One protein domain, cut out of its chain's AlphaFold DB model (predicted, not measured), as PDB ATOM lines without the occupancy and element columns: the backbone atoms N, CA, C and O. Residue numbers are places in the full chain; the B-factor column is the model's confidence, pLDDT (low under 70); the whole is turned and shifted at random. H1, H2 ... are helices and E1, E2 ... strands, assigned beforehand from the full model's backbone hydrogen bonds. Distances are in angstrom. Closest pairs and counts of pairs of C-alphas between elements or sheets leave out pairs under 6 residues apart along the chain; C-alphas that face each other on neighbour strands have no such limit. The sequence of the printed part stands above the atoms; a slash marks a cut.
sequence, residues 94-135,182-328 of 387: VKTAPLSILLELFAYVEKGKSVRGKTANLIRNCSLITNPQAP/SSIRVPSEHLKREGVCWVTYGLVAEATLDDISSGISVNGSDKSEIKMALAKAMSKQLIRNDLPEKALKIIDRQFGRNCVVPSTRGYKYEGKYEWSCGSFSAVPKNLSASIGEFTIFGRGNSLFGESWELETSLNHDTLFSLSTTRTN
ATOM      1  N   VAL A  94     -36.813  12.515  25.133       58.06
ATOM      2  CA  VAL A  94     -36.986  11.467  26.152       58.06
ATOM      3  C   VAL A  94     -35.637  10.804  26.404       58.06
ATOM      4  O   VAL A  94     -35.258   9.836  25.752       58.06
ATOM      5  N   LYS A  95     -34.909  11.355  27.374       66.75
ATOM      6  CA  LYS A  95     -33.579  10.903  27.781       66.75
ATOM      7  C   LYS A  95     -33.688   9.609  28.575       66.75
ATOM      8  O   LYS A  95     -34.083   9.611  29.740       66.75
ATOM      9  N   THR A  96     -33.325   8.492  27.950       72.31
ATOM     10  CA  THR A  96     -33.248   7.196  28.638       72.31
ATOM     11  C   THR A  96     -31.814   6.898  29.048       72.31
ATOM     12  O   THR A  96     -30.886   7.086  28.269       72.31
ATOM     13  N   ALA A  97     -31.637   6.398  30.271       78.75
ATOM     14  CA  ALA A  97     -30.352   5.988  30.819       78.75
ATOM     15  C   ALA A  97     -29.851   4.670  30.182       78.75
ATOM     16  O   ALA A  97     -30.352   3.600  30.562       78.75
ATOM     17  N   PRO A  98     -28.866   4.691  29.254       81.12
ATOM     18  CA  PRO A  98     -28.455   3.499  28.505       81.12
ATOM     19  C   PRO A  98     -27.881   2.396  29.388       81.12
ATOM     20  O   PRO A  98     -28.063   1.213  29.099       81.12
ATOM     21  N   LEU A  99     -27.187   2.768  30.468       82.81
ATOM     22  CA  LEU A  99     -26.411   1.813  31.248       82.81
ATOM     23  C   LEU A  99     -27.306   0.763  31.913       82.81
ATOM     24  O   LEU A  99     -26.951  -0.408  31.937       82.81
ATOM     25  N   SER A 100     -28.500   1.152  32.365       84.69
ATOM     26  CA  SER A 100     -29.475   0.219  32.947       84.69
ATOM     27  C   SER A 100     -29.859  -0.913  31.983       84.69
ATOM     28  O   SER A 100     -29.891  -2.078  32.375       84.69
ATOM     29  N   ILE A 101     -30.065  -0.591  30.701       87.12
ATOM     30  CA  ILE A 101     -30.405  -1.568  29.660       87.12
ATOM     31  C   ILE A 101     -29.174  -2.402  29.292       87.12
ATOM     32  O   ILE A 101     -29.270  -3.620  29.146       87.12
ATOM     33  N   LEU A 102     -28.001  -1.769  29.187       90.69
ATOM     34  CA  LEU A 102     -26.744  -2.468  28.914       90.69
ATOM     35  C   LEU A 102     -26.402  -3.480  30.013       90.69
ATOM     36  O   LEU A 102     -25.960  -4.576  29.689       90.69
ATOM     37  N   LEU A 103     -26.659  -3.171  31.288       91.19
ATOM     38  CA  LEU A 103     -26.465  -4.105  32.403       91.19
ATOM     39  C   LEU A 103     -27.311  -5.376  32.240       91.19
ATOM     40  O   LEU A 103     -26.801  -6.481  32.435       91.19
ATOM     41  N   GLU A 104     -28.574  -5.248  31.817       90.25
ATOM     42  CA  GLU A 104     -29.423  -6.408  31.513       90.25
ATOM     43  C   GLU A 104     -28.841  -7.256  30.367       90.25
ATOM     44  O   GLU A 104     -28.891  -8.489  30.410       90.25
ATOM     45  N   LEU A 105     -28.273  -6.609  29.344       91.81
ATOM     46  CA  LEU A 105     -27.641  -7.289  28.211       91.81
ATOM     47  C   LEU A 105     -26.326  -7.968  28.614       91.81
ATOM     48  O   LEU A 105     -26.122  -9.130  28.270       91.81
ATOM     49  N   PHE A 106     -25.471  -7.314  29.401       93.69
ATOM     50  CA  PHE A 106     -24.261  -7.927  29.957       93.69
ATOM     51  C   PHE A 106     -24.595  -9.160  30.801       93.69
ATOM     52  O   PHE A 106     -23.993 -10.211  30.593       93.69
ATOM     53  N   ALA A 107     -25.610  -9.092  31.667       92.56
ATOM     54  CA  ALA A 107     -26.061 -10.251  32.441       92.56
ATOM     55  C   ALA A 107     -26.530 -11.415  31.543       92.56
ATOM     56  O   ALA A 107     -26.355 -12.586  31.882       92.56
ATOM     57  N   TYR A 108     -27.124 -11.114  30.384       91.56
ATOM     58  CA  TYR A 108     -27.501 -12.124  29.394       91.56
ATOM     59  C   TYR A 108     -26.273 -12.769  28.729       91.56
ATOM     60  O   TYR A 108     -26.250 -13.985  28.521       91.56
ATOM     61  N   VAL A 109     -25.236 -11.973  28.440       92.12
ATOM     62  CA  VAL A 109     -23.949 -12.453  27.912       92.12
ATOM     63  C   VAL A 109     -23.243 -13.340  28.931       92.12
ATOM     64  O   VAL A 109     -22.826 -14.434  28.559       92.12
ATOM     65  N   GLU A 110     -23.162 -12.915  30.194       93.19
ATOM     66  CA  GLU A 110     -22.538 -13.669  31.292       93.19
ATOM     67  C   GLU A 110     -23.156 -15.061  31.471       93.19
ATOM     68  O   GLU A 110     -22.443 -16.042  31.641       93.19
ATOM     69  N   LYS A 111     -24.480 -15.182  31.302       90.81
ATOM     70  CA  LYS A 111     -25.209 -16.464  31.332       90.81
ATOM     71  C   LYS A 111     -24.969 -17.361  30.106       90.81
ATOM     72  O   LYS A 111     -25.648 -18.374  29.950       90.81
ATOM     73  N   GLY A 112     -24.059 -16.988  29.206       84.38
ATOM     74  CA  GLY A 112     -23.664 -17.790  28.046       84.38
ATOM     75  C   GLY A 112     -24.592 -17.689  26.834       84.38
ATOM     76  O   GLY A 112     -24.411 -18.431  25.874       84.38
ATOM     77  N   LYS A 113     -25.563 -16.767  26.826       79.12
ATOM     78  CA  LYS A 113     -26.606 -16.702  25.786       79.12
ATOM     79  C   LYS A 113     -26.266 -15.812  24.574       79.12
ATOM     80  O   LYS A 113     -27.139 -15.511  23.771       79.12
ATOM     81  N   SER A 114     -25.013 -15.372  24.433       70.38
ATOM     82  CA  SER A 114     -24.582 -14.406  23.404       70.38
ATOM     83  C   SER A 114     -23.674 -15.005  22.319       70.38
ATOM     84  O   SER A 114     -23.202 -16.135  22.435       70.38
ATOM     85  N   VAL A 115     -23.395 -14.212  21.282       71.75
ATOM     86  CA  VAL A 115     -22.547 -14.494  20.112       71.75
ATOM     87  C   VAL A 115     -21.132 -14.947  20.508       71.75
ATOM     88  O   VAL A 115     -20.633 -14.626  21.584       71.75
ATOM     89  N   ARG A 116     -20.475 -15.735  19.644       78.12
ATOM     90  CA  ARG A 116     -19.087 -16.201  19.826       78.12
ATOM     91  C   ARG A 116     -18.087 -15.081  19.494       78.12
ATOM     92  O   ARG A 116     -18.270 -14.370  18.514       78.12
ATOM     93  N   GLY A 117     -17.021 -14.960  20.283       82.50
ATOM     94  CA  GLY A 117     -15.951 -13.972  20.083       82.50
ATOM     95  C   GLY A 117     -15.023 -13.891  21.296       82.50
ATOM     96  O   GLY A 117     -15.405 -14.325  22.385       82.50
ATOM     97  N   LYS A 118     -13.807 -13.345  21.135       86.81
ATOM     98  CA  LYS A 118     -12.839 -13.214  22.245       86.81
ATOM     99  C   LYS A 118     -13.389 -12.314  23.355       86.81
ATOM    100  O   LYS A 118     -13.318 -12.688  24.522       86.81
ATOM    101  N   THR A 119     -14.012 -11.188  22.993       92.38
ATOM    102  CA  THR A 119     -14.659 -10.275  23.953       92.38
ATOM    103  C   THR A 119     -15.836 -10.935  24.666       92.38
ATOM    104  O   THR A 119     -15.905 -10.899  25.893       92.38
ATOM    105  N   ALA A 120     -16.732 -11.600  23.928       91.00
ATOM    106  CA  ALA A 120     -17.849 -12.333  24.525       91.00
ATOM    107  C   ALA A 120     -17.385 -13.425  25.503       91.00
ATOM    108  O   ALA A 120     -17.949 -13.563  26.586       91.00
ATOM    109  N   ASN A 121     -16.349 -14.188  25.138       91.50
ATOM    110  CA  ASN A 121     -15.781 -15.232  25.991       91.50
ATOM    111  C   ASN A 121     -15.149 -14.654  27.262       91.50
ATOM    112  O   ASN A 121     -15.306 -15.243  28.328       91.50
ATOM    113  N   LEU A 122     -14.466 -13.510  27.166       92.94
ATOM    114  CA  LEU A 122     -13.932 -12.824  28.338       92.94
ATOM    115  C   LEU A 122     -15.065 -12.400  29.282       92.94
ATOM    116  O   LEU A 122     -15.039 -12.787  30.443       92.94
ATOM    117  N   ILE A 123     -16.086 -11.697  28.776       92.88
ATOM    118  CA  ILE A 123     -17.236 -11.230  29.574       92.88
ATOM    119  C   ILE A 123     -17.943 -12.394  30.280       92.88
ATOM    120  O   ILE A 123     -18.224 -12.306  31.472       92.88
ATOM    121  N   ARG A 124     -18.159 -13.520  29.588       91.62
ATOM    122  CA  ARG A 124     -18.726 -14.744  30.192       91.62
ATOM    123  C   ARG A 124     -17.957 -15.235  31.415       91.62
ATOM    124  O   ARG A 124     -18.558 -15.792  32.323       91.62
ATOM    125  N   ASN A 125     -16.647 -15.027  31.431       91.19
ATOM    126  CA  ASN A 125     -15.757 -15.499  32.481       91.19
ATOM    127  C   ASN A 125     -15.485 -14.450  33.574       91.19
ATOM    128  O   ASN A 125     -14.673 -14.729  34.459       91.19
ATOM    129  N   CYS A 126     -16.085 -13.258  33.479       91.06
ATOM    130  CA  CYS A 126     -15.893 -12.149  34.416       91.06
ATOM    131  C   CYS A 126     -16.976 -12.083  35.500       91.06
ATOM    132  O   CYS A 126     -16.689 -11.686  36.621       91.06
ATOM    133  N   SER A 127     -18.219 -12.460  35.177       88.44
ATOM    134  CA  SER A 127     -19.348 -12.518  36.123       88.44
ATOM    135  C   SER A 127     -19.594 -11.238  36.945       88.44
ATOM    136  O   SER A 127     -20.127 -11.314  38.054       88.44
ATOM    137  N   LEU A 128     -19.229 -10.057  36.425       90.62
ATOM    138  CA  LEU A 128     -19.309  -8.793  37.169       90.62
ATOM    139  C   LEU A 128     -20.744  -8.413  37.538       90.62
ATOM    140  O   LEU A 128     -20.958  -7.824  38.592       90.62
ATOM    141  N   ILE A 129     -21.723  -8.728  36.683       91.25
ATOM    142  CA  ILE A 129     -23.128  -8.354  36.893       91.25
ATOM    143  C   ILE A 129     -23.897  -9.460  37.613       91.25
ATOM    144  O   ILE A 129     -24.727  -9.183  38.476       91.25
ATOM    145  N   THR A 130     -23.650 -10.719  37.260       90.75
ATOM    146  CA  THR A 130     -24.361 -11.875  37.824       90.75
ATOM    147  C   THR A 130     -23.847 -12.283  39.198       90.75
ATOM    148  O   THR A 130     -24.632 -12.812  39.984       90.75
ATOM    149  N   ASN A 131     -22.575 -12.023  39.512       90.62
ATOM    150  CA  ASN A 131     -21.992 -12.281  40.826       90.62
ATOM    151  C   ASN A 131     -20.981 -11.181  41.226       90.62
ATOM    152  O   ASN A 131     -19.777 -11.441  41.281       90.62
ATOM    153  N   PRO A 132     -21.448  -9.951  41.518       88.31
ATOM    154  CA  PRO A 132     -20.575  -8.846  41.896       88.31
ATOM    155  C   PRO A 132     -19.932  -9.105  43.262       88.31
ATOM    156  O   PRO A 132     -20.576  -8.965  44.303       88.31
ATOM    157  N   GLN A 133     -18.645  -9.448  43.273       87.69
ATOM    158  CA  GLN A 133     -17.882  -9.647  44.504       87.69
ATOM    159  C   GLN A 133     -16.550  -8.911  44.446       87.69
ATOM    160  O   GLN A 133     -15.934  -8.774  43.391       87.69
ATOM    161  N   ALA A 134     -16.116  -8.417  45.605       89.81
ATOM    162  CA  ALA A 134     -14.756  -7.930  45.755       89.81
ATOM    163  C   ALA A 134     -13.808  -9.135  45.832       89.81
ATOM    164  O   ALA A 134     -14.116 -10.077  46.570       89.81
ATOM    165  N   PRO A 135     -12.671  -9.117  45.123       91.31
ATOM    166  CA  PRO A 135     -11.660 -10.157  45.250       91.31
ATOM    167  C   PRO A 135     -11.171 -10.275  46.697       91.31
ATOM    168  O   PRO A 135     -10.911  -9.266  47.354       91.31
ATOM    169  N   SER A 182      -8.693  -4.400  58.114       92.00
ATOM    170  CA  SER A 182      -9.865  -4.426  57.225       92.00
ATOM    171  C   SER A 182      -9.515  -4.438  55.732       92.00
ATOM    172  O   SER A 182     -10.378  -4.664  54.886       92.00
ATOM    173  N   SER A 183      -8.246  -4.220  55.400       93.81
ATOM    174  CA  SER A 183      -7.707  -4.352  54.051       93.81
ATOM    175  C   SER A 183      -6.312  -4.957  54.104       93.81
ATOM    176  O   SER A 183      -5.612  -4.835  55.112       93.81
ATOM    177  N   ILE A 184      -5.916  -5.611  53.020       94.56
ATOM    178  CA  ILE A 184      -4.572  -6.156  52.838       94.56
ATOM    179  C   ILE A 184      -3.990  -5.659  51.517       94.56
ATOM    180  O   ILE A 184      -4.721  -5.211  50.629       94.56
ATOM    181  N   ARG A 185      -2.663  -5.732  51.396       94.81
ATOM    182  CA  ARG A 185      -1.954  -5.428  50.153       94.81
ATOM    183  C   ARG A 185      -1.573  -6.721  49.450       94.81
ATOM    184  O   ARG A 185      -0.964  -7.585  50.071       94.81
ATOM    185  N   VAL A 186      -1.897  -6.820  48.167       95.12
ATOM    186  CA  VAL A 186      -1.563  -7.973  47.319       95.12
ATOM    187  C   VAL A 186      -0.833  -7.514  46.053       95.12
ATOM    188  O   VAL A 186      -1.098  -6.403  45.584       95.12
ATOM    189  N   PRO A 187       0.075  -8.324  45.480       95.56
ATOM    190  CA  PRO A 187       0.683  -8.023  44.186       95.56
ATOM    191  C   PRO A 187      -0.372  -7.825  43.094       95.56
ATOM    192  O   PRO A 187      -1.350  -8.575  43.024       95.56
ATOM    193  N   SER A 188      -0.172  -6.841  42.218       93.69
ATOM    194  CA  SER A 188      -1.186  -6.465  41.224       93.69
ATOM    195  C   SER A 188      -1.461  -7.523  40.158       93.69
ATOM    196  O   SER A 188      -2.567  -7.568  39.618       93.69
ATOM    197  N   GLU A 189      -0.521  -8.441  39.924       93.75
ATOM    198  CA  GLU A 189      -0.697  -9.600  39.037       93.75
ATOM    199  C   GLU A 189      -1.928 -10.445  39.401       93.75
ATOM    200  O   GLU A 189      -2.618 -10.944  38.512       93.75
ATOM    201  N   HIS A 190      -2.274 -10.538  40.692       93.44
ATOM    202  CA  HIS A 190      -3.460 -11.273  41.143       93.44
ATOM    203  C   HIS A 190      -4.784 -10.624  40.718       93.44
ATOM    204  O   HIS A 190      -5.814 -11.296  40.704       93.44
ATOM    205  N   LEU A 191      -4.772  -9.335  40.372       95.06
ATOM    206  CA  LEU A 191      -5.969  -8.559  40.043       95.06
ATOM    207  C   LEU A 191      -6.034  -8.087  38.597       95.06
ATOM    208  O   LEU A 191      -7.052  -7.528  38.193       95.06
ATOM    209  N   LYS A 192      -4.999  -8.333  37.784       93.56
ATOM    210  CA  LYS A 192      -4.994  -7.899  36.378       93.56
ATOM    211  C   LYS A 192      -6.211  -8.399  35.613       93.56
ATOM    212  O   LYS A 192      -6.840  -7.628  34.896       93.56
ATOM    213  N   ARG A 193      -6.584  -9.669  35.800       93.56
ATOM    214  CA  ARG A 193      -7.766 -10.249  35.146       93.56
ATOM    215  C   ARG A 193      -9.053  -9.517  35.536       93.56
ATOM    216  O   ARG A 193      -9.846  -9.195  34.656       93.56
ATOM    217  N   GLU A 194      -9.227  -9.222  36.820       93.88
ATOM    218  CA  GLU A 194     -10.392  -8.492  37.335       93.88
ATOM    219  C   GLU A 194     -10.447  -7.066  36.779       93.88
ATOM    220  O   GLU A 194     -11.486  -6.619  36.295       93.88
ATOM    221  N   GLY A 195      -9.311  -6.364  36.752       94.31
ATOM    222  CA  GLY A 195      -9.213  -5.046  36.121       94.31
ATOM    223  C   GLY A 195      -9.583  -5.084  34.636       94.31
ATOM    224  O   GLY A 195     -10.377  -4.269  34.164       94.31
ATOM    225  N   VAL A 196      -9.064  -6.073  33.900       95.75
ATOM    226  CA  VAL A 196      -9.355  -6.256  32.470       95.75
ATOM    227  C   VAL A 196     -10.841  -6.493  32.237       95.75
ATOM    228  O   VAL A 196     -11.391  -5.954  31.275       95.75
ATOM    229  N   CYS A 197     -11.508  -7.238  33.120       95.44
ATOM    230  CA  CYS A 197     -12.955  -7.401  33.085       95.44
ATOM    231  C   CYS A 197     -13.664  -6.043  33.172       95.44
ATOM    232  O   CYS A 197     -14.371  -5.682  32.235       95.44
ATOM    233  N   TRP A 198     -13.415  -5.239  34.210       95.19
ATOM    234  CA  TRP A 198     -14.065  -3.928  34.366       95.19
ATOM    235  C   TRP A 198     -13.858  -3.005  33.166       95.19
ATOM    236  O   TRP A 198     -14.812  -2.415  32.655       95.19
ATOM    237  N   VAL A 199     -12.622  -2.916  32.674       94.75
ATOM    238  CA  VAL A 199     -12.303  -2.060  31.528       94.75
ATOM    239  C   VAL A 199     -12.959  -2.574  30.249       94.75
ATOM    240  O   VAL A 199     -13.462  -1.777  29.461       94.75
ATOM    241  N   THR A 200     -13.032  -3.892  30.050       95.31
ATOM    242  CA  THR A 200     -13.716  -4.473  28.883       95.31
ATOM    243  C   THR A 200     -15.207  -4.138  28.881       95.31
ATOM    244  O   THR A 200     -15.752  -3.833  27.822       95.31
ATOM    245  N   TYR A 201     -15.870  -4.138  30.042       94.19
ATOM    246  CA  TYR A 201     -17.284  -3.751  30.139       94.19
ATOM    247  C   TYR A 201     -17.481  -2.286  29.757       94.19
ATOM    248  O   TYR A 201     -18.355  -1.988  28.941       94.19
ATOM    249  N   GLY A 202     -16.627  -1.395  30.274       92.56
ATOM    250  CA  GLY A 202     -16.601   0.013  29.876       92.56
ATOM    251  C   GLY A 202     -16.428   0.177  28.366       92.56
ATOM    252  O   GLY A 202     -17.241   0.834  27.723       92.56
ATOM    253  N   LEU A 203     -15.413  -0.469  27.780       93.25
ATOM    254  CA  LEU A 203     -15.098  -0.350  26.350       93.25
ATOM    255  C   LEU A 203     -16.210  -0.897  25.449       93.25
ATOM    256  O   LEU A 203     -16.495  -0.319  24.404       93.25
ATOM    257  N   VAL A 204     -16.843  -2.009  25.831       94.00
ATOM    258  CA  VAL A 204     -17.983  -2.558  25.084       94.00
ATOM    259  C   VAL A 204     -19.183  -1.625  25.183       94.00
ATOM    260  O   VAL A 204     -19.839  -1.399  24.168       94.00
ATOM    261  N   ALA A 205     -19.468  -1.075  26.364       92.62
ATOM    262  CA  ALA A 205     -20.563  -0.131  26.553       92.62
ATOM    263  C   ALA A 205     -20.349   1.144  25.721       92.62
ATOM    264  O   ALA A 205     -21.227   1.512  24.944       92.62
ATOM    265  N   GLU A 206     -19.163   1.750  25.805       89.69
ATOM    266  CA  GLU A 206     -18.787   2.931  25.021       89.69
ATOM    267  C   GLU A 206     -18.886   2.654  23.517       89.69
ATOM    268  O   GLU A 206     -19.584   3.369  22.805       89.69
ATOM    269  N   ALA A 207     -18.273   1.572  23.026       90.19
ATOM    270  CA  ALA A 207     -18.309   1.230  21.604       90.19
ATOM    271  C   ALA A 207     -19.720   0.885  21.102       90.19
ATOM    272  O   ALA A 207     -20.035   1.108  19.935       90.19
ATOM    273  N   THR A 208     -20.570   0.321  21.966       91.38
ATOM    274  CA  THR A 208     -21.973   0.046  21.631       91.38
ATOM    275  C   THR A 208     -22.733   1.346  21.454       91.38
ATOM    276  O   THR A 208     -23.478   1.481  20.491       91.38
ATOM    277  N   LEU A 209     -22.547   2.302  22.361       87.94
ATOM    278  CA  LEU A 209     -23.220   3.589  22.265       87.94
ATOM    279  C   LEU A 209     -22.680   4.391  21.084       87.94
ATOM    280  O   LEU A 209     -23.483   4.909  20.318       87.94
ATOM    281  N   ASP A 210     -21.371   4.408  20.847       86.31
ATOM    282  CA  ASP A 210     -20.770   5.075  19.686       86.31
ATOM    283  C   ASP A 210     -21.327   4.535  18.347       86.31
ATOM    284  O   ASP A 210     -21.659   5.333  17.474       86.31
ATOM    285  N   ASP A 211     -21.568   3.218  18.211       85.00
ATOM    286  CA  ASP A 211     -22.206   2.606  17.016       85.00
ATOM    287  C   ASP A 211     -23.644   3.107  16.775       85.00
ATOM    288  O   ASP A 211     -24.127   3.106  15.646       85.00
ATOM    289  N   ILE A 212     -24.333   3.552  17.829       84.31
ATOM    290  CA  ILE A 212     -25.714   4.059  17.768       84.31
ATOM    291  C   ILE A 212     -25.753   5.588  17.623       84.31
ATOM    292  O   ILE A 212     -26.792   6.158  17.292       84.31
ATOM    293  N   SER A 213     -24.626   6.278  17.805       81.44
ATOM    294  CA  SER A 213     -24.567   7.748  17.773       81.44
ATOM    295  C   SER A 213     -24.993   8.342  16.424       81.44
ATOM    296  O   SER A 213     -25.578   9.425  16.365       81.44
ATOM    297  N   SER A 214     -24.768   7.607  15.329       74.50
ATOM    298  CA  SER A 214     -25.203   7.988  13.980       74.50
ATOM    299  C   SER A 214     -26.691   7.747  13.707       74.50
ATOM    300  O   SER A 214     -27.174   8.118  12.639       74.50
ATOM    301  N   GLY A 215     -27.412   7.140  14.651       77.50
ATOM    302  CA  GLY A 215     -28.800   6.731  14.497       77.50
ATOM    303  C   GLY A 215     -28.931   5.301  13.981       77.50
ATOM    304  O   GLY A 215     -28.281   4.913  13.008       77.50
ATOM    305  N   ILE A 216     -29.809   4.521  14.609       82.81
ATOM    306  CA  ILE A 216     -30.244   3.207  14.117       82.81
ATOM    307  C   ILE A 216     -31.761   3.166  14.026       82.81
ATOM    308  O   ILE A 216     -32.442   3.732  14.874       82.81
ATOM    309  N   SER A 217     -32.298   2.491  13.012       79.75
ATOM    310  CA  SER A 217     -33.747   2.338  12.884       79.75
ATOM    311  C   SER A 217     -34.303   1.426  13.982       79.75
ATOM    312  O   SER A 217     -33.719   0.379  14.280       79.75
ATOM    313  N   VAL A 218     -35.420   1.844  14.570       81.50
ATOM    314  CA  VAL A 218     -36.202   1.120  15.575       81.50
ATOM    315  C   VAL A 218     -37.676   1.163  15.186       81.50
ATOM    316  O   VAL A 218     -38.136   2.139  14.601       81.50
ATOM    317  N   ASN A 219     -38.429   0.111  15.499       75.25
ATOM    318  CA  ASN A 219     -39.852   0.037  15.169       75.25
ATOM    319  C   ASN A 219     -40.704   0.594  16.321       75.25
ATOM    320  O   ASN A 219     -41.540  -0.113  16.877       75.25
ATOM    321  N   GLY A 220     -40.472   1.855  16.695       68.38
ATOM    322  CA  GLY A 220     -41.163   2.530  17.796       68.38
ATOM    323  C   GLY A 220     -40.279   2.797  19.019       68.38
ATOM    324  O   GLY A 220     -39.095   2.459  19.066       68.38
ATOM    325  N   SER A 221     -40.879   3.417  20.037       66.81
ATOM    326  CA  SER A 221     -40.218   3.821  21.289       66.81
ATOM    327  C   SER A 221     -40.343   2.816  22.427       66.81
ATOM    328  O   SER A 221     -39.965   3.116  23.561       66.81
ATOM    329  N   ASP A 222     -40.900   1.637  22.158       74.75
ATOM    330  CA  ASP A 222     -41.069   0.621  23.184       74.75
ATOM    331  C   ASP A 222     -39.710   0.171  23.723       74.75
ATOM    332  O   ASP A 222     -38.741  -0.052  22.990       74.75
ATOM    333  N   LYS A 223     -39.635  -0.010  25.047       74.06
ATOM    334  CA  LYS A 223     -38.405  -0.433  25.734       74.06
ATOM    335  C   LYS A 223     -37.837  -1.736  25.146       74.06
ATOM    336  O   LYS A 223     -36.621  -1.931  25.157       74.06
ATOM    337  N   SER A 224     -38.693  -2.625  24.636       81.00
ATOM    338  CA  SER A 224     -38.297  -3.861  23.949       81.00
ATOM    339  C   SER A 224     -37.538  -3.595  22.650       81.00
ATOM    340  O   SER A 224     -36.493  -4.210  22.436       81.00
ATOM    341  N   GLU A 225     -38.005  -2.654  21.831       82.19
ATOM    342  CA  GLU A 225     -37.385  -2.290  20.552       82.19
ATOM    343  C   GLU A 225     -36.030  -1.617  20.776       82.19
ATOM    344  O   GLU A 225     -35.023  -2.035  20.203       82.19
ATOM    345  N   ILE A 226     -35.955  -0.669  21.716       82.25
ATOM    346  CA  ILE A 226     -34.692  -0.030  22.124       82.25
ATOM    347  C   ILE A 226     -33.690  -1.082  22.620       82.25
ATOM    348  O   ILE A 226     -32.514  -1.066  22.249       82.25
ATOM    349  N   LYS A 227     -34.150  -2.047  23.427       86.75
ATOM    350  CA  LYS A 227     -33.314  -3.145  23.926       86.75
ATOM    351  C   LYS A 227     -32.827  -4.059  22.802       86.75
ATOM    352  O   LYS A 227     -31.666  -4.465  22.831       86.75
ATOM    353  N   MET A 228     -33.666  -4.375  21.817       86.75
ATOM    354  CA  MET A 228     -33.269  -5.163  20.644       86.75
ATOM    355  C   MET A 228     -32.224  -4.434  19.798       86.75
ATOM    356  O   MET A 228     -31.231  -5.035  19.381       86.75
ATOM    357  N   ALA A 229     -32.408  -3.133  19.597       85.62
ATOM    358  CA  ALA A 229     -31.495  -2.286  18.846       85.62
ATOM    359  C   ALA A 229     -30.112  -2.205  19.529       85.62
ATOM    360  O   ALA A 229     -29.083  -2.457  18.893       85.62
ATOM    361  N   LEU A 230     -30.093  -1.990  20.850       89.00
ATOM    362  CA  LEU A 230     -28.884  -2.048  21.681       89.00
ATOM    363  C   LEU A 230     -28.228  -3.429  21.660       89.00
ATOM    364  O   LEU A 230     -27.012  -3.523  21.513       89.00
ATOM    365  N   ALA A 231     -29.005  -4.509  21.766       90.06
ATOM    366  CA  ALA A 231     -28.477  -5.871  21.713       90.06
ATOM    367  C   ALA A 231     -27.783  -6.151  20.374       90.06
ATOM    368  O   ALA A 231     -26.698  -6.735  20.346       90.06
ATOM    369  N   LYS A 232     -28.366  -5.686  19.262       89.94
ATOM    370  CA  LYS A 232     -27.772  -5.801  17.928       89.94
ATOM    371  C   LYS A 232     -26.467  -5.011  17.822       89.94
ATOM    372  O   LYS A 232     -25.477  -5.576  17.359       89.94
ATOM    373  N   ALA A 233     -26.431  -3.760  18.278       90.75
ATOM    374  CA  ALA A 233     -25.204  -2.958  18.294       90.75
ATOM    375  C   ALA A 233     -24.115  -3.603  19.173       90.75
ATOM    376  O   ALA A 233     -22.991  -3.824  18.720       90.75
ATOM    377  N   MET A 234     -24.474  -4.024  20.389       92.62
ATOM    378  CA  MET A 234     -23.573  -4.693  21.327       92.62
ATOM    379  C   MET A 234     -23.022  -5.998  20.750       92.62
ATOM    380  O   MET A 234     -21.836  -6.286  20.897       92.62
ATOM    381  N   SER A 235     -23.847  -6.773  20.036       91.25
ATOM    382  CA  SER A 235     -23.419  -8.029  19.410       91.25
ATOM    383  C   SER A 235     -22.246  -7.842  18.443       91.25
ATOM    384  O   SER A 235     -21.333  -8.667  18.444       91.25
ATOM    385  N   LYS A 236     -22.198  -6.726  17.697       90.81
ATOM    386  CA  LYS A 236     -21.059  -6.393  16.827       90.81
ATOM    387  C   LYS A 236     -19.788  -6.174  17.647       90.81
ATOM    388  O   LYS A 236     -18.717  -6.640  17.267       90.81
ATOM    389  N   GLN A 237     -19.911  -5.500  18.793       92.44
ATOM    390  CA  GLN A 237     -18.778  -5.209  19.674       92.44
ATOM    391  C   GLN A 237     -18.265  -6.468  20.387       92.44
ATOM    392  O   GLN A 237     -17.063  -6.628  20.572       92.44
ATOM    393  N   LEU A 238     -19.148  -7.410  20.721       91.56
ATOM    394  CA  LEU A 238     -18.798  -8.669  21.391       91.56
ATOM    395  C   LEU A 238     -17.974  -9.643  20.527       91.56
ATOM    396  O   LEU A 238     -17.281 -10.508  21.072       91.56
ATOM    397  N   ILE A 239     -18.028  -9.508  19.199       91.62
ATOM    398  CA  ILE A 239     -17.239 -10.319  18.254       91.62
ATOM    399  C   ILE A 239     -15.811  -9.771  18.109       91.62
ATOM    400  O   ILE A 239     -14.899 -10.505  17.727       91.62
ATOM    401  N   ARG A 240     -15.587  -8.493  18.440       88.62
ATOM    402  CA  ARG A 240     -14.282  -7.844  18.299       88.62
ATOM    403  C   ARG A 240     -13.223  -8.520  19.163       88.62
ATOM    404  O   ARG A 240     -13.498  -8.964  20.277       88.62
ATOM    405  N   ASN A 241     -11.991  -8.543  18.665       89.56
ATOM    406  CA  ASN A 241     -10.840  -9.099  19.380       89.56
ATOM    407  C   ASN A 241      -9.915  -8.019  19.960       89.56
ATOM    408  O   ASN A 241      -9.085  -8.335  20.807       89.56
ATOM    409  N   ASP A 242     -10.073  -6.759  19.541       90.94
ATOM    410  CA  ASP A 242      -9.207  -5.655  19.959       90.94
ATOM    411  C   ASP A 242      -9.578  -5.075  21.333       90.94
ATOM    412  O   ASP A 242      -8.718  -4.515  22.007       90.94
ATOM    413  N   LEU A 243     -10.834  -5.211  21.775       92.56
ATOM    414  CA  LEU A 243     -11.294  -4.640  23.049       92.56
ATOM    415  C   LEU A 243     -10.595  -5.252  24.281       92.56
ATOM    416  O   LEU A 243     -10.123  -4.478  25.110       92.56
ATOM    417  N   PRO A 244     -10.426  -6.585  24.399       93.50
ATOM    418  CA  PRO A 244      -9.708  -7.190  25.520       93.50
ATOM    419  C   PRO A 244      -8.226  -6.808  25.542       93.50
ATOM    420  O   PRO A 244      -7.640  -6.627  26.603       93.50
ATOM    421  N   GLU A 245      -7.610  -6.658  24.367       92.88
ATOM    422  CA  GLU A 245      -6.203  -6.256  24.248       92.88
ATOM    423  C   GLU A 245      -6.005  -4.787  24.619       92.88
ATOM    424  O   GLU A 245      -5.031  -4.439  25.284       92.88
ATOM    425  N   LYS A 246      -6.949  -3.920  24.238       92.75
ATOM    426  CA  LYS A 246      -6.995  -2.534  24.713       92.75
ATOM    427  C   LYS A 246      -7.194  -2.477  26.223       92.75
ATOM    428  O   LYS A 246      -6.458  -1.753  26.881       92.75
ATOM    429  N   ALA A 247      -8.121  -3.265  26.769       94.25
ATOM    430  CA  ALA A 247      -8.352  -3.335  28.208       94.25
ATOM    431  C   ALA A 247      -7.084  -3.744  28.967       94.25
ATOM    432  O   ALA A 247      -6.709  -3.073  29.922       94.25
ATOM    433  N   LEU A 248      -6.375  -4.774  28.493       94.19
ATOM    434  CA  LEU A 248      -5.104  -5.198  29.080       94.19
ATOM    435  C   LEU A 248      -4.057  -4.079  29.065       94.19
ATOM    436  O   LEU A 248      -3.488  -3.775  30.105       94.19
ATOM    437  N   LYS A 249      -3.875  -3.393  27.929       93.19
ATOM    438  CA  LYS A 249      -2.937  -2.260  27.829       93.19
ATOM    439  C   LYS A 249      -3.283  -1.110  28.777       93.19
ATOM    440  O   LYS A 249      -2.380  -0.442  29.265       93.19
ATOM    441  N   ILE A 250      -4.569  -0.848  29.005       90.69
ATOM    442  CA  ILE A 250      -5.016   0.169  29.966       90.69
ATOM    443  C   ILE A 250      -4.644  -0.279  31.380       90.69
ATOM    444  O   ILE A 250      -4.035   0.485  32.119       90.69
ATOM    445  N   ILE A 251      -4.939  -1.528  31.735       93.56
ATOM    446  CA  ILE A 251      -4.637  -2.080  33.058       93.56
ATOM    447  C   ILE A 251      -3.138  -2.108  33.340       93.56
ATOM    448  O   ILE A 251      -2.729  -1.629  34.391       93.56
ATOM    449  N   ASP A 252      -2.313  -2.556  32.394       91.06
ATOM    450  CA  ASP A 252      -0.854  -2.580  32.553       91.06
ATOM    451  C   ASP A 252      -0.251  -1.179  32.770       91.06
ATOM    452  O   ASP A 252       0.806  -1.058  33.381       91.06
ATOM    453  N   ARG A 253      -0.915  -0.117  32.292       89.50
ATOM    454  CA  ARG A 253      -0.484   1.277  32.501       89.50
ATOM    455  C   ARG A 253      -0.968   1.866  33.822       89.50
ATOM    456  O   ARG A 253      -0.265   2.671  34.416       89.50
ATOM    457  N   GLN A 254      -2.183   1.517  34.238       90.12
ATOM    458  CA  GLN A 254      -2.861   2.156  35.371       90.12
ATOM    459  C   GLN A 254      -2.625   1.426  36.699       90.12
ATOM    460  O   GLN A 254      -2.706   2.024  37.775       90.12
ATOM    461  N   PHE A 255      -2.312   0.131  36.647       91.81
ATOM    462  CA  PHE A 255      -2.039  -0.648  37.845       91.81
ATOM    463  C   PHE A 255      -0.678  -0.289  38.440       91.81
ATOM    464  O   PHE A 255       0.359  -0.336  37.782       91.81
ATOM    465  N   GLY A 256      -0.679  -0.000  39.740       88.94
ATOM    466  CA  GLY A 256       0.545   0.050  40.534       88.94
ATOM    467  C   GLY A 256       1.130  -1.343  40.799       88.94
ATOM    468  O   GLY A 256       0.595  -2.372  40.386       88.94
ATOM    469  N   ARG A 257       2.226  -1.394  41.567       90.69
ATOM    470  CA  ARG A 257       2.870  -2.663  41.976       90.69
ATOM    471  C   ARG A 257       2.004  -3.504  42.917       90.69
ATOM    472  O   ARG A 257       2.046  -4.728  42.869       90.69
ATOM    473  N   ASN A 258       1.246  -2.837  43.782       93.38
ATOM    474  CA  ASN A 258       0.400  -3.469  44.784       93.38
ATOM    475  C   ASN A 258      -1.021  -2.931  44.686       93.38
ATOM    476  O   ASN A 258      -1.236  -1.765  44.352       93.38
ATOM    477  N   CYS A 259      -1.960  -3.782  45.062       95.81
ATOM    478  CA  CYS A 259      -3.364  -3.467  45.177       95.81
ATOM    479  C   CYS A 259      -3.813  -3.546  46.629       95.81
ATOM    480  O   CYS A 259      -3.301  -4.361  47.396       95.81
ATOM    481  N   VAL A 260      -4.785  -2.721  46.990       95.88
ATOM    482  CA  VAL A 260      -5.480  -2.770  48.271       95.88
ATOM    483  C   VAL A 260      -6.806  -3.481  48.051       95.88
ATOM    484  O   VAL A 260      -7.612  -3.060  47.225       95.88
ATOM    485  N   VAL A 261      -7.023  -4.567  48.786       96.31
ATOM    486  CA  VAL A 261      -8.240  -5.388  48.715       96.31
ATOM    487  C   VAL A 261      -8.850  -5.531  50.105       96.31
ATOM    488  O   VAL A 261      -8.110  -5.500  51.098       96.31
ATOM    489  N   PRO A 262     -10.180  -5.681  50.220       94.88
ATOM    490  CA  PRO A 262     -10.803  -5.911  51.510       94.88
ATOM    491  C   PRO A 262     -10.361  -7.272  52.054       94.88
ATOM    492  O   PRO A 262     -10.348  -8.272  51.337       94.88
ATOM    493  N   SER A 263     -10.007  -7.313  53.338       93.56
ATOM    494  CA  SER A 263      -9.813  -8.591  54.026       93.56
ATOM    495  C   SER A 263     -11.162  -9.268  54.270       93.56
ATOM    496  O   SER A 263     -12.217  -8.633  54.179       93.56
ATOM    497  N   THR A 264     -11.147 -10.531  54.685       90.75
ATOM    498  CA  THR A 264     -12.345 -11.265  55.106       90.75
ATOM    499  C   THR A 264     -13.105 -10.499  56.189       90.75
ATOM    500  O   THR A 264     -14.334 -10.451  56.153       90.75
ATOM    501  N   ARG A 265     -12.394  -9.824  57.106       91.31
ATOM    502  CA  ARG A 265     -13.012  -8.947  58.108       91.31
ATOM    503  C   ARG A 265     -13.648  -7.728  57.463       91.31
ATOM    504  O   ARG A 265     -14.819  -7.452  57.714       91.31
ATOM    505  N   GLY A 266     -12.873  -7.002  56.656       91.00
ATOM    506  CA  GLY A 266     -13.347  -5.799  55.979       91.00
ATOM    507  C   GLY A 266     -14.612  -6.078  55.176       91.00
ATOM    508  O   GLY A 266     -15.580  -5.332  55.264       91.00
ATOM    509  N   TYR A 267     -14.641  -7.202  54.469       91.38
ATOM    510  CA  TYR A 267     -15.780  -7.604  53.663       91.38
ATOM    511  C   TYR A 267     -16.979  -8.073  54.495       91.38
ATOM    512  O   TYR A 267     -18.090  -7.587  54.292       91.38
ATOM    513  N   LYS A 268     -16.784  -9.019  55.427       88.94
ATOM    514  CA  LYS A 268     -17.896  -9.669  56.146       88.94
ATOM    515  C   LYS A 268     -18.459  -8.833  57.294       88.94
ATOM    516  O   LYS A 268     -19.665  -8.877  57.512       88.94
ATOM    517  N   TYR A 269     -17.613  -8.107  58.023       87.00
ATOM    518  CA  TYR A 269     -18.014  -7.399  59.244       87.00
ATOM    519  C   TYR A 269     -18.109  -5.883  59.059       87.00
ATOM    520  O   TYR A 269     -18.931  -5.250  59.712       87.00
ATOM    521  N   GLU A 270     -17.313  -5.297  58.161       88.50
ATOM    522  CA  GLU A 270     -17.308  -3.841  57.930       88.50
ATOM    523  C   GLU A 270     -17.995  -3.428  56.619       88.50
ATOM    524  O   GLU A 270     -18.141  -2.238  56.348       88.50
ATOM    525  N   GLY A 271     -18.423  -4.388  55.789       89.44
ATOM    526  CA  GLY A 271     -19.100  -4.103  54.524       89.44
ATOM    527  C   GLY A 271     -18.234  -3.331  53.522       89.44
ATOM    528  O   GLY A 271     -18.754  -2.502  52.773       89.44
ATOM    529  N   LYS A 272     -16.919  -3.579  53.506       91.25
ATOM    530  CA  LYS A 272     -15.979  -3.014  52.531       91.25
ATOM    531  C   LYS A 272     -15.915  -3.887  51.285       91.25
ATOM    532  O   LYS A 272     -15.515  -5.045  51.343       91.25
ATOM    533  N   TYR A 273     -16.284  -3.298  50.153       92.19
ATOM    534  CA  TYR A 273     -16.292  -3.960  48.844       92.19
ATOM    535  C   TYR A 273     -15.328  -3.305  47.853       92.19
ATOM    536  O   TYR A 273     -15.139  -3.820  46.758       92.19
ATOM    537  N   GLU A 274     -14.760  -2.156  48.204       94.19
ATOM    538  CA  GLU A 274     -13.844  -1.435  47.331       94.19
ATOM    539  C   GLU A 274     -12.472  -2.102  47.305       94.19
ATOM    540  O   GLU A 274     -11.940  -2.486  48.349       94.19
ATOM    541  N   TRP A 275     -11.898  -2.199  46.110       95.75
ATOM    542  CA  TRP A 275     -10.498  -2.536  45.908       95.75
ATOM    543  C   TRP A 275      -9.860  -1.568  44.914       95.75
ATOM    544  O   TRP A 275     -10.541  -0.993  44.062       95.75
ATOM    545  N   SER A 276      -8.548  -1.378  45.020       95.69
ATOM    546  CA  SER A 276      -7.809  -0.444  44.172       95.69
ATOM    547  C   SER A 276      -6.399  -0.924  43.853       95.69
ATOM    548  O   SER A 276      -5.782  -1.649  44.630       95.69
ATOM    549  N   CYS A 277      -5.886  -0.521  42.695       95.19
ATOM    550  CA  CYS A 277      -4.564  -0.848  42.172       95.19
ATOM    551  C   CYS A 277      -3.994   0.390  41.474       95.19
ATOM    552  O   CYS A 277      -4.336   0.663  40.327       95.19
ATOM    553  N   GLY A 278      -3.105   1.138  42.133       90.94
ATOM    554  CA  GLY A 278      -2.623   2.408  41.576       90.94
ATOM    555  C   GLY A 278      -3.764   3.418  41.418       90.94
ATOM    556  O   GLY A 278      -4.439   3.722  42.398       90.94
ATOM    557  N   SER A 279      -3.976   3.917  40.198       89.31
ATOM    558  CA  SER A 279      -5.070   4.845  39.864       89.31
ATOM    559  C   SER A 279      -6.415   4.141  39.660       89.31
ATOM    560  O   SER A 279      -7.455   4.797  39.670       89.31
ATOM    561  N   PHE A 280      -6.421   2.820  39.468       94.25
ATOM    562  CA  PHE A 280      -7.647   2.060  39.261       94.25
ATOM    563  C   PHE A 280      -8.337   1.756  40.593       94.25
ATOM    564  O   PHE A 280      -7.702   1.271  41.530       94.25
ATOM    565  N   SER A 281      -9.651   1.941  40.657       94.75
ATOM    566  CA  SER A 281     -10.490   1.504  41.772       94.75
ATOM    567  C   SER A 281     -11.794   0.894  41.272       94.75
ATOM    568  O   SER A 281     -12.336   1.287  40.240       94.75
ATOM    569  N   ALA A 282     -12.307  -0.089  42.005       95.00
ATOM    570  CA  ALA A 282     -13.588  -0.708  41.715       95.00
ATOM    571  C   ALA A 282     -14.370  -1.006  42.993       95.00
ATOM    572  O   ALA A 282     -13.831  -1.422  44.015       95.00
ATOM    573  N   VAL A 283     -15.684  -0.831  42.893       94.00
ATOM    574  CA  VAL A 283     -16.676  -1.098  43.931       94.00
ATOM    575  C   VAL A 283     -17.728  -2.037  43.330       94.00
ATOM    576  O   VAL A 283     -18.772  -1.576  42.854       94.00
ATOM    577  N   PRO A 284     -17.492  -3.364  43.342       91.62
ATOM    578  CA  PRO A 284     -18.372  -4.341  42.704       91.62
ATOM    579  C   PRO A 284     -19.812  -4.287  43.213       91.62
ATOM    580  O   PRO A 284     -20.742  -4.387  42.422       91.62
ATOM    581  N   LYS A 285     -20.014  -4.012  44.510       89.56
ATOM    582  CA  LYS A 285     -21.351  -3.854  45.108       89.56
ATOM    583  C   LYS A 285     -22.210  -2.788  44.415       89.56
ATOM    584  O   LYS A 285     -23.424  -2.940  44.353       89.56
ATOM    585  N   ASN A 286     -21.585  -1.733  43.892       88.44
ATOM    586  CA  ASN A 286     -22.263  -0.644  43.185       88.44
ATOM    587  C   ASN A 286     -22.099  -0.738  41.662       88.44
ATOM    588  O   ASN A 286     -22.447   0.203  40.950       88.44
ATOM    589  N   LEU A 287     -21.541  -1.850  41.175       90.25
ATOM    590  CA  LEU A 287     -21.209  -2.080  39.777       90.25
ATOM    591  C   LEU A 287     -20.382  -0.951  39.151       90.25
ATOM    592  O   LEU A 287     -20.610  -0.598  37.997       90.25
ATOM    593  N   SER A 288     -19.448  -0.367  39.911       91.50
ATOM    594  CA  SER A 288     -18.681   0.802  39.474       91.50
ATOM    595  C   SER A 288     -17.173   0.587  39.498       91.50
ATOM    596  O   SER A 288     -16.657   0.021  40.455       91.50
ATOM    597  N   ALA A 289     -16.475   1.126  38.505       93.06
ATOM    598  CA  ALA A 289     -15.027   1.189  38.401       93.06
ATOM    599  C   ALA A 289     -14.573   2.532  37.813       93.06
ATOM    600  O   ALA A 289     -15.246   3.124  36.961       93.06
ATOM    601  N   SER A 290     -13.406   2.984  38.251       90.81
ATOM    602  CA  SER A 290     -12.787   4.251  37.868       90.81
ATOM    603  C   SER A 290     -11.278   4.117  37.699       90.81
ATOM    604  O   SER A 290     -10.646   3.274  38.328       90.81
ATOM    605  N   ILE A 291     -10.714   4.961  36.840       89.06
ATOM    606  CA  ILE A 291      -9.283   5.267  36.771       89.06
ATOM    607  C   ILE A 291      -9.158   6.740  37.144       89.06
ATOM    608  O   ILE A 291      -9.759   7.579  36.474       89.06
ATOM    609  N   GLY A 292      -8.451   7.039  38.232       84.44
ATOM    610  CA  GLY A 292      -8.353   8.398  38.755       84.44
ATOM    611  C   GLY A 292      -9.739   8.972  39.049       84.44
ATOM    612  O   GLY A 292     -10.528   8.385  39.792       84.44
ATOM    613  N   GLU A 293     -10.060  10.103  38.426       78.56
ATOM    614  CA  GLU A 293     -11.373  10.752  38.550       78.56
ATOM    615  C   GLU A 293     -12.391  10.283  37.497       78.56
ATOM    616  O   GLU A 293     -13.570  10.657  37.541       78.56
ATOM    617  N   PHE A 294     -11.964   9.453  36.543       80.38
ATOM    618  CA  PHE A 294     -12.794   9.007  35.436       80.38
ATOM    619  C   PHE A 294     -13.494   7.694  35.754       80.38
ATOM    620  O   PHE A 294     -12.880   6.635  35.873       80.38
ATOM    621  N   THR A 295     -14.822   7.741  35.792       85.69
ATOM    622  CA  THR A 295     -15.653   6.540  35.746       85.69
ATOM    623  C   THR A 295     -15.409   5.794  34.439       85.69
ATOM    624  O   THR A 295     -15.706   6.324  33.374       85.69
ATOM    625  N   ILE A 296     -14.928   4.556  34.512       86.69
ATOM    626  CA  ILE A 296     -14.830   3.648  33.360       86.69
ATOM    627  C   ILE A 296     -16.192   3.018  33.084       86.69
ATOM    628  O   ILE A 296     -16.630   2.908  31.941       86.69
ATOM    629  N   PHE A 297     -16.838   2.572  34.157       85.31
ATOM    630  CA  PHE A 297     -18.078   1.825  34.121       85.31
ATOM    631  C   PHE A 297     -18.791   2.007  35.458       85.31
ATOM    632  O   PHE A 297     -18.166   1.823  36.491       85.31
ATOM    633  N   GLY A 298     -20.080   2.346  35.459       74.44
ATOM    634  CA  GLY A 298     -20.905   2.411  36.673       74.44
ATOM    635  C   GLY A 298     -20.827   3.709  37.486       74.44
ATOM    636  O   GLY A 298     -19.810   4.379  37.539       74.44
ATOM    637  N   ARG A 299     -21.925   4.020  38.190       61.38
ATOM    638  CA  ARG A 299     -22.377   5.358  38.642       61.38
ATOM    639  C   ARG A 299     -22.852   6.258  37.495       61.38
ATOM    640  O   ARG A 299     -22.070   6.808  36.727       61.38
ATOM    641  N   GLY A 300     -24.172   6.459  37.450       63.47
ATOM    642  CA  GLY A 300     -24.836   7.280  36.437       63.47
ATOM    643  C   GLY A 300     -24.710   6.689  35.033       63.47
ATOM    644  O   GLY A 300     -24.331   5.534  34.865       63.47
ATOM    645  N   ASN A 301     -24.995   7.495  34.015       71.81
ATOM    646  CA  ASN A 301     -24.735   7.117  32.626       71.81
ATOM    647  C   ASN A 301     -23.299   7.452  32.194       71.81
ATOM    648  O   ASN A 301     -23.057   7.721  31.022       71.81
ATOM    649  N   SER A 302     -22.365   7.490  33.149       75.69
ATOM    650  CA  SER A 302     -20.988   7.898  32.902       75.69
ATOM    651  C   SER A 302     -20.149   6.717  32.415       75.69
ATOM    652  O   SER A 302     -20.090   5.682  33.082       75.69
ATOM    653  N   LEU A 303     -19.498   6.869  31.263       80.88
ATOM    654  CA  LEU A 303     -18.544   5.916  30.693       80.88
ATOM    655  C   LEU A 303     -17.334   6.693  30.177       80.88
ATOM    656  O   LEU A 303     -17.478   7.614  29.375       80.88
ATOM    657  N   PHE A 304     -16.149   6.342  30.670       78.69
ATOM    658  CA  PHE A 304     -14.884   7.047  30.425       78.69
ATOM    659  C   PHE A 304     -14.975   8.577  30.564       78.69
ATOM    660  O   PHE A 304     -14.418   9.318  29.753       78.69
ATOM    661  N   GLY A 305     -15.682   9.050  31.596       70.19
ATOM    662  CA  GLY A 305     -15.832  10.480  31.898       70.19
ATOM    663  C   GLY A 305     -16.884  11.238  31.076       70.19
ATOM    664  O   GLY A 305     -17.046  12.443  31.278       70.19
ATOM    665  N   GLU A 306     -17.607  10.564  30.182       75.75
ATOM    666  CA  GLU A 306     -18.722  11.137  29.422       75.75
ATOM    667  C   GLU A 306     -20.056  10.625  29.945       75.75
ATOM    668  O   GLU A 306     -20.196   9.433  30.201       75.75
ATOM    669  N   SER A 307     -21.052  11.506  30.058       81.88
ATOM    670  CA  SER A 307     -22.422  11.089  30.357       81.88
ATOM    671  C   SER A 307     -23.158  10.769  29.064       81.88
ATOM    672  O   SER A 307     -23.212  11.601  28.157       81.88
ATOM    673  N   TRP A 308     -23.736   9.575  28.996       83.12
ATOM    674  CA  TRP A 308     -24.434   9.071  27.825       83.12
ATOM    675  C   TRP A 308     -25.950   9.090  27.998       83.12
ATOM    676  O   TRP A 308     -26.486   8.739  29.046       83.12
ATOM    677  N   GLU A 309     -26.667   9.441  26.944       84.94
ATOM    678  CA  GLU A 309     -28.127   9.433  26.917       84.94
ATOM    679  C   GLU A 309     -28.612   8.787  25.622       84.94
ATOM    680  O   GLU A 309     -27.927   8.828  24.599       84.94
ATOM    681  N   LEU A 310     -29.779   8.149  25.682       82.94
ATOM    682  CA  LEU A 310     -30.486   7.668  24.500       82.94
ATOM    683  C   LEU A 310     -31.656   8.592  24.198       82.94
ATOM    684  O   LEU A 310     -32.417   8.924  25.106       82.94
ATOM    685  N   GLU A 311     -31.804   8.936  22.925       82.12
ATOM    686  CA  GLU A 311     -32.903   9.742  22.395       82.12
ATOM    687  C   GLU A 311     -33.516   9.048  21.181       82.12
ATOM    688  O   GLU A 311     -32.816   8.402  20.401       82.12
ATOM    689  N   THR A 312     -34.822   9.197  20.993       76.12
ATOM    690  CA  THR A 312     -35.509   8.736  19.782       76.12
ATOM    691  C   THR A 312     -35.863   9.917  18.892       76.12
ATOM    692  O   THR A 312     -35.980  11.044  19.368       76.12
ATOM    693  N   SER A 313     -36.067   9.695  17.599       73.88
ATOM    694  CA  SER A 313     -36.685  10.713  16.746       73.88
ATOM    695  C   SER A 313     -38.118  11.034  17.180       73.88
ATOM    696  O   SER A 313     -38.753  10.268  17.907       73.88
ATOM    697  N   LEU A 314     -38.655  12.146  16.674       70.44
ATOM    698  CA  LEU A 314     -40.056  12.543  16.837       70.44
ATOM    699  C   LEU A 314     -41.031  11.473  16.327       70.44
ATOM    700  O   LEU A 314     -42.101  11.274  16.896       70.44
ATOM    701  N   ASN A 315     -40.627  10.757  15.280       70.62
ATOM    702  CA  ASN A 315     -41.396   9.661  14.696       70.62
ATOM    703  C   ASN A 315     -41.165   8.326  15.423       70.62
ATOM    704  O   ASN A 315     -41.767   7.325  15.049       70.62
ATOM    705  N   HIS A 316     -40.293   8.306  16.439       71.44
ATOM    706  CA  HIS A 316     -39.867   7.119  17.183       71.44
ATOM    707  C   HIS A 316     -39.345   5.981  16.289       71.44
ATOM    708  O   HIS A 316     -39.413   4.810  16.651       71.44
ATOM    709  N   ASP A 317     -38.825   6.328  15.114       75.75
ATOM    710  CA  ASP A 317     -38.345   5.398  14.086       75.75
ATOM    711  C   ASP A 317     -36.823   5.210  14.111       75.75
ATOM    712  O   ASP A 317     -36.276   4.319  13.455       75.75
ATOM    713  N   THR A 318     -36.119   6.064  14.855       80.19
ATOM    714  CA  THR A 318     -34.664   6.072  14.953       80.19
ATOM    715  C   THR A 318     -34.218   6.334  16.385       80.19
ATOM    716  O   THR A 318     -34.755   7.203  17.066       80.19
ATOM    717  N   LEU A 319     -33.237   5.559  16.845       81.81
ATOM    718  CA  LEU A 319     -32.604   5.657  18.155       81.81
ATOM    719  C   LEU A 319     -31.198   6.233  17.994       81.81
ATOM    720  O   LEU A 319     -30.411   5.726  17.194       81.81
ATOM    721  N   PHE A 320     -30.880   7.244  18.791       82.75
ATOM    722  CA  PHE A 320     -29.586   7.905  18.858       82.75
ATOM    723  C   PHE A 320     -28.989   7.732  20.248       82.75
ATOM    724  O   PHE A 320     -29.706   7.716  21.250       82.75
ATOM    725  N   SER A 321     -27.666   7.649  20.307       81.81
ATOM    726  CA  SER A 321     -26.923   7.877  21.539       81.81
ATOM    727  C   SER A 321     -26.248   9.246  21.479       81.81
ATOM    728  O   SER A 321     -25.800   9.705  20.424       81.81
ATOM    729  N   LEU A 322     -26.178   9.903  22.625       80.50
ATOM    730  CA  LEU A 322     -25.518  11.186  22.787       80.50
ATOM    731  C   LEU A 322     -24.542  11.089  23.935       80.50
ATOM    732  O   LEU A 322     -24.914  10.635  25.014       80.50
ATOM    733  N   SER A 323     -23.315  11.546  23.709       79.94
ATOM    734  CA  SER A 323     -22.359  11.753  24.783       79.94
ATOM    735  C   SER A 323     -22.224  13.238  25.096       79.94
ATOM    736  O   SER A 323     -22.167  14.094  24.212       79.94
ATOM    737  N   THR A 324     -22.208  13.548  26.387       72.44
ATOM    738  CA  THR A 324     -21.969  14.890  26.914       72.44
ATOM    739  C   THR A 324     -20.689  14.863  27.736       72.44
ATOM    740  O   THR A 324     -20.561  14.133  28.723       72.44
ATOM    741  N   THR A 325     -19.702  15.646  27.306       64.81
ATOM    742  CA  THR A 325     -18.435  15.813  28.016       64.81
ATOM    743  C   THR A 325     -18.625  16.759  29.198       64.81
ATOM    744  O   THR A 325     -19.191  17.846  29.067       64.81
ATOM    745  N   ARG A 326     -18.106  16.377  30.371       42.44
ATOM    746  CA  ARG A 326     -18.202  17.178  31.605       42.44
ATOM    747  C   ARG A 326     -17.570  18.576  31.466       42.44
ATOM    748  O   ARG A 326     -17.988  19.493  32.167       42.44
ATOM    749  N   THR A 327     -16.648  18.782  30.524       40.41
ATOM    750  CA  THR A 327     -16.075  20.101  30.197       40.41
ATOM    751  C   THR A 327     -17.094  21.099  29.640       40.41
ATOM    752  O   THR A 327     -16.980  22.278  29.941       40.41
ATOM    753  N   ASN A 328     -18.151  20.654  28.952       38.62
ATOM    754  CA  ASN A 328     -19.186  21.558  28.424       38.62
ATOM    755  C   ASN A 328     -20.211  21.979  29.493       38.62
ATOM    756  O   ASN A 328     -21.021  22.876  29.275       38.62
TER     757      ASN A 328
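What this domain is: This is residues 94 to 135 and 182 to 328 of the 387 residues of an uncharacterized protein of Pseudoalteromonas piscicida (UniProt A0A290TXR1). A twisted six-stranded sheet, E2 to E7, and a long two-stranded hairpin, E8 and E9, make a floor, and the long helix H3 runs over the one and on to the other. H2, H4 and H5 pack on H3 and cross it, H1 stands beside H2 and H4, and H6 only grazes the sheet. The 189 printed residues hold six named helices and nine named strands, in the order E1 H1 H2 E2 H3 H4 H5 E3 H6 E4 E5 E6 E7 E8 E9. Both sheets are antiparallel, the larger in the order E2 E3 E4 E5 E6 E7, and the class is mixed, helices and strands. The whole is compact, with a radius of gyration of the C-alphas of 17.1 A and spans of 55 by 38 by 31 A.

How they stand to each other: Begin at edge strand E2, residues 183 to 187; beside it come E3, 258 to 262, E4, 275 to 277, E5, 280 to 283, E6, 288 to 291, and edge strand E7, 294 to 297. Look for N 186 and O 259, 2.9 A, and N 260 and O 276, 2.8 A. E4 E5 E6 E7 is a meander, each strand the antiparallel neighbour of the one before, with N 277 and O 280 at 2.8 A, N 281 and O 290 at 2.9 A, and N 291 and O 294 at 2.9 A. H3, residues 192 to 212, is on this sheet at a height of 9.5 A; its closest C-alphas to E7 are Gly 202 and Phe 297, 4.8 A. H5, 242 to 254, touches H3 at a steep tilt of 52 degrees, closest C-alphas Val 196 and Ala 247, 5.3 A; with the sheet they make two layers, helices on one face. H6, 264 to 268, only grazes the sheet. The hairpin of E8, 306 to 313, and E9, 318 to 325, has N 309 and O 322 at 2.9 A; the closest C-alphas of H3 and E9 are Ile 212 and Ser 321, 5.5 A. H4, 223 to 239, touches residues 204 to 212 of H3 alone, closest C-alphas Thr 208 and Met 234, 5.0 A. The hub H2, 118 to 124, touches H3, H4, H5 and H1, 98 to 110; Glu 110 and Arg 124 have the closest C-alphas of H1 and H2, 4.1 A, and residues 106 to 110 alone of H1 touch it. E1, 94 to 96, pairs with no named strand. Every O i to N i+4 pair is within hydrogen-bond range in H1, H2, H3, H5 and H6, and 12 of 13 in H4.

Where its parts are: Find C-alpha 192 at (-4.994, -7.899, 36.378); H3 runs 30.3 A to C-alpha 212 at (-25.714, 4.059, 17.768). H4 spans 24.5 A, E9 23.0 A and E8 22.0 A. E9 ends at C-alpha 325, (-18.435, 15.813, 28.016).

The domain as a whole: The C-alphas farthest apart, Ile 184 and Asn 315, are 55.3 A apart. Residues 136 to 181 are not printed, and C-alphas 135 and 182 are 13.4 A apart across the cut. Of the links printed whole, none is long. Residues 94 to 95, 220 to 221, 299 to 300 and 325 to 328 have pLDDT under 70.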